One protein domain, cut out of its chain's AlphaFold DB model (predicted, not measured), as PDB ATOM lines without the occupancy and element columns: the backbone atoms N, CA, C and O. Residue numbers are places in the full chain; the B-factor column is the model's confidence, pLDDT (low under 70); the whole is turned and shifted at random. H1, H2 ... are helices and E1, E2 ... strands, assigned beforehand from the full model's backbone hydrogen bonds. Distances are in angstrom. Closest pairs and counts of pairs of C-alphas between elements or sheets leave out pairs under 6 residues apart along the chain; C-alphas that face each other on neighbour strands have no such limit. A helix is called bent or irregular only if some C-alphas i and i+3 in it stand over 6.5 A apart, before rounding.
ATOM      1  N   PRO A  69      19.562 -20.904  -5.179       89.00
ATOM      2  CA  PRO A  69      20.047 -20.865  -6.547       89.00
ATOM      3  C   PRO A  69      19.930 -22.236  -7.212       89.00
ATOM      4  O   PRO A  69      20.228 -23.265  -6.601       89.00
ATOM      5  N   THR A  70      19.568 -22.266  -8.494       88.81
ATOM      6  CA  THR A  70      19.281 -23.528  -9.196       88.81
ATOM      7  C   THR A  70      20.433 -24.527  -9.188       88.81
ATOM      8  O   THR A  70      20.207 -25.733  -9.128       88.81
ATOM      9  N   PHE A  71      21.680 -24.057  -9.215       88.38
ATOM     10  CA  PHE A  71      22.840 -24.943  -9.140       88.38
ATOM     11  C   PHE A  71      23.010 -25.579  -7.750       88.38
ATOM     12  O   PHE A  71      23.385 -26.750  -7.677       88.38
ATOM     13  N   VAL A  72      22.700 -24.845  -6.670       88.56
ATOM     14  CA  VAL A  72      22.742 -25.360  -5.290       88.56
ATOM     15  C   VAL A  72      21.671 -26.423  -5.124       88.56
ATOM     16  O   VAL A  72      21.987 -27.537  -4.728       88.56
ATOM     17  N   GLU A  73      20.432 -26.130  -5.519       89.25
ATOM     18  CA  GLU A  73      19.322 -27.071  -5.339       89.25
ATOM     19  C   GLU A  73      19.457 -28.321  -6.215       89.25
ATOM     20  O   GLU A  73      19.118 -29.418  -5.784       89.25
ATOM     21  N   LYS A  74      20.022 -28.214  -7.424       88.38
ATOM     22  CA  LYS A  74      20.356 -29.398  -8.238       88.38
ATOM     23  C   LYS A  74      21.471 -30.239  -7.613       88.38
ATOM     24  O   LYS A  74      21.479 -31.463  -7.756       88.38
ATOM     25  N   ALA A  75      22.455 -29.611  -6.969       87.38
ATOM     26  CA  ALA A  75      23.483 -30.337  -6.227       87.38
ATOM     27  C   ALA A  75      22.889 -31.011  -4.981       87.38
ATOM     28  O   ALA A  75      23.178 -32.179  -4.731       87.38
ATOM     29  N   GLU A  76      22.012 -30.307  -4.271       87.12
ATOM     30  CA  GLU A  76      21.289 -30.795  -3.099       87.12
ATOM     31  C   GLU A  76      20.379 -31.976  -3.448       87.12
ATOM     32  O   GLU A  76      20.454 -33.012  -2.798       87.12
ATOM     33  N   ALA A  77      19.595 -31.888  -4.525       87.31
ATOM     34  CA  ALA A  77      18.744 -32.981  -4.994       87.31
ATOM     35  C   ALA A  77      19.557 -34.245  -5.302       87.31
ATOM     36  O   ALA A  77      19.199 -35.342  -4.880       87.31
ATOM     37  N   ARG A  78      20.702 -34.105  -5.987       87.38
ATOM     38  CA  ARG A  78      21.611 -35.235  -6.252       87.38
ATOM     39  C   ARG A  78      22.194 -35.820  -4.970       87.38
ATOM     40  O   ARG A  78      22.279 -37.039  -4.851       87.38
ATOM     41  N   PHE A  79      22.589 -34.966  -4.028       86.50
ATOM     42  CA  PHE A  79      23.094 -35.392  -2.730       86.50
ATOM     43  C   PHE A  79      22.019 -36.166  -1.955       86.50
ATOM     44  O   PHE A  79      22.248 -37.312  -1.575       86.50
ATOM     45  N   GLN A  80      20.823 -35.599  -1.799       85.19
ATOM     46  CA  GLN A  80      19.739 -36.235  -1.057       85.19
ATOM     47  C   GLN A  80      19.249 -37.518  -1.730       85.19
ATOM     48  O   GLN A  80      19.021 -38.492  -1.028       85.19
ATOM     49  N   ASN A  81      19.192 -37.592  -3.064       85.94
ATOM     50  CA  ASN A  81      18.874 -38.838  -3.774       85.94
ATOM     51  C   ASN A  81      19.905 -39.946  -3.523       85.94
ATOM     52  O   ASN A  81      19.534 -41.110  -3.398       85.94
ATOM     53  N   ARG A  82      21.194 -39.600  -3.415       84.88
ATOM     54  CA  ARG A  82      22.260 -40.574  -3.141       84.88
ATOM     55  C   ARG A  82      22.163 -41.172  -1.737       84.88
ATOM     56  O   ARG A  82      22.519 -42.330  -1.554       84.88
ATOM     57  N   TYR A  83      21.697 -40.386  -0.770       80.81
ATOM     58  CA  TYR A  83      21.607 -40.780   0.639       80.81
ATOM     59  C   TYR A  83      20.159 -40.972   1.121       80.81
ATOM     60  O   TYR A  83      19.932 -41.140   2.314       80.81
ATOM     61  N   ALA A  84      19.166 -40.983   0.225       78.19
ATOM     62  CA  ALA A  84      17.749 -41.003   0.596       78.19
ATOM     63  C   ALA A  84      17.378 -42.233   1.435       78.19
ATOM     64  O   ALA A  84      16.649 -42.105   2.416       78.19
ATOM     65  N   ALA A  85      17.920 -43.404   1.083       77.12
ATOM     66  CA  ALA A  85      17.689 -44.657   1.804       77.12
ATOM     67  C   ALA A  85      18.332 -44.690   3.203       77.12
ATOM     68  O   ALA A  85      17.858 -45.419   4.078       77.12
ATOM     69  N   ASP A  86      19.391 -43.900   3.406       76.50
ATOM     70  CA  ASP A  86      20.078 -43.759   4.691       76.50
ATOM     71  C   ASP A  86      19.354 -42.720   5.576       76.50
ATOM     72  O   ASP A  86      19.219 -42.921   6.780       76.50
ATOM     73  N   ILE A  87      18.845 -41.629   4.981       75.25
ATOM     74  CA  ILE A  87      18.277 -40.470   5.697       75.25
ATOM     75  C   ILE A  87      16.782 -40.636   6.013       75.25
ATOM     76  O   ILE A  87      16.321 -40.151   7.048       75.25
ATOM     77  N   TYR A  88      16.001 -41.292   5.149       78.69
ATOM     78  CA  TYR A  88      14.539 -41.325   5.265       78.69
ATOM     79  C   TYR A  88      13.985 -42.737   5.437       78.69
ATOM     80  O   TYR A  88      14.493 -43.719   4.899       78.69
ATOM     81  N   SER A  89      12.901 -42.847   6.206       78.19
ATOM     82  CA  SER A  89      12.193 -44.113   6.425       78.19
ATOM     83  C   SER A  89      11.364 -44.558   5.218       78.19
ATOM     84  O   SER A  89      11.067 -45.745   5.096       78.19
ATOM     85  N   ILE A  90      11.025 -43.627   4.326       77.88
ATOM     86  CA  ILE A  90      10.204 -43.843   3.130       77.88
ATOM     87  C   ILE A  90      11.011 -43.628   1.845       77.88
ATOM     88  O   ILE A  90      11.917 -42.792   1.829       77.88
ATOM     89  N   PRO A  91      10.668 -44.329   0.748       79.69
ATOM     90  CA  PRO A  91      11.323 -44.121  -0.533       79.69
ATOM     91  C   PRO A  91      10.908 -42.762  -1.111       79.69
ATOM     92  O   PRO A  91       9.747 -42.534  -1.464       79.69
ATOM     93  N   VAL A  92      11.868 -41.845  -1.189       84.62
ATOM     94  CA  VAL A  92      11.671 -40.487  -1.703       84.62
ATOM     95  C   VAL A  92      12.713 -40.132  -2.743       84.62
ATOM     96  O   VAL A  92      13.860 -40.568  -2.682       84.62
ATOM     97  N   THR A  93      12.285 -39.311  -3.692       86.62
ATOM     98  CA  THR A  93      13.123 -38.716  -4.727       86.62
ATOM     99  C   THR A  93      13.052 -37.202  -4.614       86.62
ATOM    100  O   THR A  93      12.010 -36.634  -4.296       86.62
ATOM    101  N   PHE A  94      14.171 -36.540  -4.845       86.94
ATOM    102  CA  PHE A  94      14.321 -35.100  -4.757       86.94
ATOM    103  C   PHE A  94      14.557 -34.519  -6.135       86.94
ATOM    104  O   PHE A  94      15.357 -35.048  -6.911       86.94
ATOM    105  N   ASP A  95      13.892 -33.401  -6.405       87.12
ATOM    106  CA  ASP A  95      14.060 -32.642  -7.635       87.12
ATOM    107  C   ASP A  95      14.046 -31.132  -7.364       87.12
ATOM    108  O   ASP A  95      13.454 -30.653  -6.389       87.12
ATOM    109  N   ALA A  96      14.714 -30.378  -8.232       87.81
ATOM    110  CA  ALA A  96      14.804 -28.927  -8.172       87.81
ATOM    111  C   ALA A  96      13.776 -28.309  -9.127       87.81
ATOM    112  O   ALA A  96      14.017 -28.177 -10.329       87.81
ATOM    113  N   LYS A  97      12.626 -27.889  -8.591       87.94
ATOM    114  CA  LYS A  97      11.557 -27.273  -9.386       87.94
ATOM    115  C   LYS A  97      11.798 -25.776  -9.575       87.94
ATOM    116  O   LYS A  97      12.151 -25.103  -8.607       87.94
ATOM    117  N   PRO A  98      11.595 -25.214 -10.776       86.12
ATOM    118  CA  PRO A  98      11.768 -23.783 -10.994       86.12
ATOM    119  C   PRO A  98      10.792 -22.968 -10.134       86.12
ATOM    120  O   PRO A  98       9.667 -23.395  -9.871       86.12
ATOM    121  N   THR A  99      11.233 -21.790  -9.694       87.56
ATOM    122  CA  THR A  99      10.364 -20.799  -9.041       87.56
ATOM    123  C   THR A  99      10.011 -19.669 -10.006       87.56
ATOM    124  O   THR A  99      10.505 -19.627 -11.131       87.56
ATOM    125  N   LEU A 100       9.162 -18.733  -9.565       84.62
ATOM    126  CA  LEU A 100       8.853 -17.511 -10.320       84.62
ATOM    127  C   LEU A 100      10.081 -16.608 -10.515       84.62
ATOM    128  O   LEU A 100      10.088 -15.784 -11.423       84.62
ATOM    129  N   VAL A 101      11.103 -16.747  -9.666       82.50
ATOM    130  CA  VAL A 101      12.326 -15.947  -9.744       82.50
ATOM    131  C   VAL A 101      13.338 -16.671 -10.638       82.50
ATOM    132  O   VAL A 101      13.759 -17.784 -10.302       82.50
ATOM    133  N   PRO A 102      13.765 -16.066 -11.761       83.62
ATOM    134  CA  PRO A 102      14.786 -16.650 -12.621       83.62
ATOM    135  C   PRO A 102      16.071 -16.954 -11.845       83.62
ATOM    136  O   PRO A 102      16.523 -16.160 -11.023       83.62
ATOM    137  N   GLY A 103      16.666 -18.119 -12.103       86.06
ATOM    138  CA  GLY A 103      17.890 -18.564 -11.428       86.06
ATOM    139  C   GLY A 103      17.685 -19.156 -10.029       86.06
ATOM    140  O   GLY A 103      18.647 -19.667  -9.452       86.06
ATOM    141  N   PHE A 104      16.453 -19.152  -9.507       88.31
ATOM    142  CA  PHE A 104      16.088 -19.813  -8.257       88.31
ATOM    143  C   PHE A 104      15.175 -21.008  -8.509       88.31
ATOM    144  O   PHE A 104      14.234 -20.974  -9.309       88.31
ATOM    145  N   SER A 105      15.429 -22.077  -7.772       89.06
ATOM    146  CA  SER A 105      14.572 -23.255  -7.737       89.06
ATOM    147  C   SER A 105      14.233 -23.614  -6.303       89.06
ATOM    148  O   SER A 105      14.868 -23.153  -5.359       89.06
ATOM    149  N   ARG A 106      13.219 -24.456  -6.159       88.00
ATOM    150  CA  ARG A 106      12.778 -25.016  -4.899       88.00
ATOM    151  C   ARG A 106      13.054 -26.509  -4.873       88.00
ATOM    152  O   ARG A 106      12.618 -27.222  -5.782       88.00
ATOM    153  N   LEU A 107      13.703 -26.988  -3.819       87.19
ATOM    154  CA  LEU A 107      13.820 -28.421  -3.585       87.19
ATOM    155  C   LEU A 107      12.447 -28.997  -3.246       87.19
ATOM    156  O   LEU A 107      11.762 -28.528  -2.338       87.19
ATOM    157  N   THR A 108      12.034 -30.020  -3.983       84.75
ATOM    158  CA  THR A 108      10.784 -30.738  -3.731       84.75
ATOM    159  C   THR A 108      11.088 -32.210  -3.525       84.75
ATOM    160  O   THR A 108      11.783 -32.813  -4.340       84.75
ATOM    161  N   ALA A 109      10.547 -32.785  -2.452       84.94
ATOM    162  CA  ALA A 109      10.555 -34.224  -2.236       84.94
ATOM    163  C   ALA A 109       9.291 -34.832  -2.850       84.94
ATOM    164  O   ALA A 109       8.187 -34.328  -2.636       84.94
ATOM    165  N   ILE A 110       9.446 -35.912  -3.604       84.12
ATOM    166  CA  ILE A 110       8.369 -36.674  -4.226       84.12
ATOM    167  C   ILE A 110       8.462 -38.102  -3.703       84.12
ATOM    168  O   ILE A 110       9.510 -38.747  -3.789       84.12
ATOM    169  N   ARG A 111       7.361 -38.593  -3.143       81.81
ATOM    170  CA  ARG A 111       7.254 -39.974  -2.674       81.81
ATOM    171  C   ARG A 111       7.239 -40.933  -3.861       81.81
ATOM    172  O   ARG A 111       6.505 -40.706  -4.820       81.81
ATOM    173  N   ALA A 112       8.044 -41.988  -3.813       78.88
ATOM    174  CA  ALA A 112       8.179 -42.914  -4.940       78.88
ATOM    175  C   ALA A 112       6.995 -43.892  -5.081       78.88
ATOM    176  O   ALA A 112       6.767 -44.430  -6.157       78.88
ATOM    177  N   ASP A 113       6.242 -44.118  -4.005       76.62
ATOM    178  CA  ASP A 113       5.069 -45.000  -3.933       76.62
ATOM    179  C   ASP A 113       3.814 -44.391  -4.580       76.62
ATOM    180  O   ASP A 113       3.072 -45.089  -5.264       76.62
ATOM    181  N   ASN A 114       3.560 -43.097  -4.371       79.31
ATOM    182  CA  ASN A 114       2.315 -42.442  -4.774       79.31
ATOM    183  C   ASN A 114       2.520 -41.139  -5.563       79.31
ATOM    184  O   ASN A 114       1.549 -40.447  -5.869       79.31
ATOM    185  N   SER A 115       3.769 -40.792  -5.894       78.50
ATOM    186  CA  SER A 115       4.144 -39.569  -6.620       78.50
ATOM    187  C   SER A 115       3.654 -38.265  -5.974       78.50
ATOM    188  O   SER A 115       3.625 -37.217  -6.625       78.50
ATOM    189  N   GLN A 116       3.278 -38.285  -4.690       79.56
ATOM    190  CA  GLN A 116       2.849 -37.079  -3.993       79.56
ATOM    191  C   GLN A 116       4.055 -36.239  -3.582       79.56
ATOM    192  O   GLN A 116       5.068 -36.744  -3.090       79.56
ATOM    193  N   ALA A 117       3.922 -34.924  -3.760       79.62
ATOM    194  CA  ALA A 117       4.893 -33.972  -3.251       79.62
ATOM    195  C   ALA A 117       4.756 -33.860  -1.727       79.62
ATOM    196  O   ALA A 117       3.674 -33.581  -1.211       79.62
ATOM    197  N   ILE A 118       5.865 -34.034  -1.013       78.06
ATOM    198  CA  ILE A 118       5.947 -33.872   0.437       78.06
ATOM    199  C   ILE A 118       6.756 -32.607   0.727       78.06
ATOM    200  O   ILE A 118       7.804 -32.360   0.128       78.06
ATOM    201  N   GLY A 119       6.274 -31.783   1.660       73.56
ATOM    202  CA  GLY A 119       7.040 -30.633   2.142       73.56
ATOM    203  C   GLY A 119       8.303 -31.090   2.874       73.56
ATOM    204  O   GLY A 119       8.234 -31.992   3.707       73.56
ATOM    205  N   ALA A 120       9.449 -30.452   2.617       72.69
ATOM    206  CA  ALA A 120      10.729 -30.889   3.182       72.69
ATOM    207  C   ALA A 120      10.728 -30.923   4.720       72.69
ATOM    208  O   ALA A 120      11.317 -31.820   5.313       72.69
ATOM    209  N   TRP A 121      10.015 -30.005   5.379       76.44
ATOM    210  CA  TRP A 121       9.843 -30.025   6.834       76.44
ATOM    211  C   TRP A 121       9.058 -31.240   7.330       76.44
ATOM    212  O   TRP A 121       9.501 -31.910   8.258       76.44
ATOM    213  N   ALA A 122       7.935 -31.570   6.689       76.12
ATOM    214  CA  ALA A 122       7.160 -32.764   7.029       76.12
ATOM    215  C   ALA A 122       7.972 -34.045   6.782       76.12
ATOM    216  O   ALA A 122       7.859 -35.014   7.530       76.12
ATOM    217  N   LEU A 123       8.829 -34.033   5.761       79.00
ATOM    218  CA  LEU A 123       9.756 -35.122   5.499       79.00
ATOM    219  C   LEU A 123      10.815 -35.249   6.607       79.00
ATOM    220  O   LEU A 123      10.995 -36.332   7.150       79.00
ATOM    221  N   ARG A 124      11.480 -34.148   6.976       76.44
ATOM    222  CA  ARG A 124      12.532 -34.123   8.006       76.44
ATOM    223  C   ARG A 124      12.005 -34.500   9.391       76.44
ATOM    224  O   ARG A 124      12.651 -35.287  10.069       76.44
ATOM    225  N   PHE A 125      10.846 -33.978   9.794       78.94
ATOM    226  CA  PHE A 125      10.294 -34.229  11.128       78.94
ATOM    227  C   PHE A 125       9.604 -35.586  11.260       78.94
ATOM    228  O   PHE A 125       9.797 -36.261  12.264       78.94
ATOM    229  N   ASN A 126       8.813 -35.996  10.263       80.12
ATOM    230  CA  ASN A 126       7.970 -37.189  10.407       80.12
ATOM    231  C   ASN A 126       8.611 -38.451   9.814       80.12
ATOM    232  O   ASN A 126       8.178 -39.556  10.122       80.12
ATOM    233  N   HIS A 127       9.596 -38.297   8.925       74.31
ATOM    234  CA  HIS A 127      10.168 -39.407   8.158       74.31
ATOM    235  C   HIS A 127      11.698 -39.410   8.125       74.31
ATOM    236  O   HIS A 127      12.284 -40.291   7.492       74.31
ATOM    237  N   GLY A 128      12.358 -38.450   8.778       71.88
ATOM    238  CA  GLY A 128      13.794 -38.511   9.004       71.88
ATOM    239  C   GLY A 128      14.087 -39.686   9.925       71.88
ATOM    240  O   GLY A 128      13.534 -39.765  11.023       71.88
TER     241      GLY A 128
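This is residues 69 to 128 of the 132 residues of an uncharacterized protein of Rhizobiales bacterium 63-7 (UniProt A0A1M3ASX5). A two-stranded hairpin, E1 and E2, has the long helix H1 packed lengthwise along it, while the short helix H2 is folded back near residue 109 of E2, well away from H1. H1 has a kink towards its last third, near residue 81, and the strands together with H1 make the long axis. The printed part has 60 residues, with two named helices and two named strands in the order H1, E1, E2, H2; the sheet has the order E1 - E2 and is antiparallel, and the class is mixed, helices and strands. The whole is compact, with a radius of gyration of the C-alphas of 11.4 A, yet elongated in outline, spanning 33 by 20 by 19 A.

H1 holds residues 70 to 87 and begins at C-alpha 70 at (19.281, -23.528, -9.196); it measures 22.6 A from first to last C-alpha. H1 is irregular: C-alphas 82 and 85 are 7.9 A apart, and it has a kink of 47 degrees near residue 81. E1, residues 92 to 98, is 19.1 A long and begins at C-alpha 92 at (11.671, -40.487, -1.703). E2, residues 104 to 111, is 22.7 A long. H2, residues 120 to 127, is 9.9 A long and ends at C-alpha 127 at (10.168, -39.407, 8.158).

E1 and E2 form a hairpin of antiparallel neighbours, with 154 degrees between their directions. N 95 and O 108 are 3.0 A apart and N 106 and O 97 are 2.7 A apart, both within hydrogen-bond range. The closest C-alphas of H1 and E1 are those of Ala 77 and Phe 94, 4.9 A apart. Those of H1 and E2 are Thr 70 and Ser 105, also 4.9 A apart. The closest C-alphas of E2 and H2 are those of Ala 109 and Ala 120, 6.4 A apart. H2 is apart from both H1 and E1. Residues 109 to 110 of E2 also pair antiparallel with residues 117 to 118, a stretch too short to be named. In H2 every O i to N i+4 pair is within hydrogen-bond range; in H1 it is 12 of 14.

The two C-alphas farthest apart are those of Ser 89 and Pro 102, 33.5 A. The links from H1 to E1 and from E1 to E2 are tight, the link from E2 to H2 is short, and no link is long. The printed part has no cut. The mean pLDDT of the printed part is 82.6, that of H2 is 77, and no printed residue is under 70.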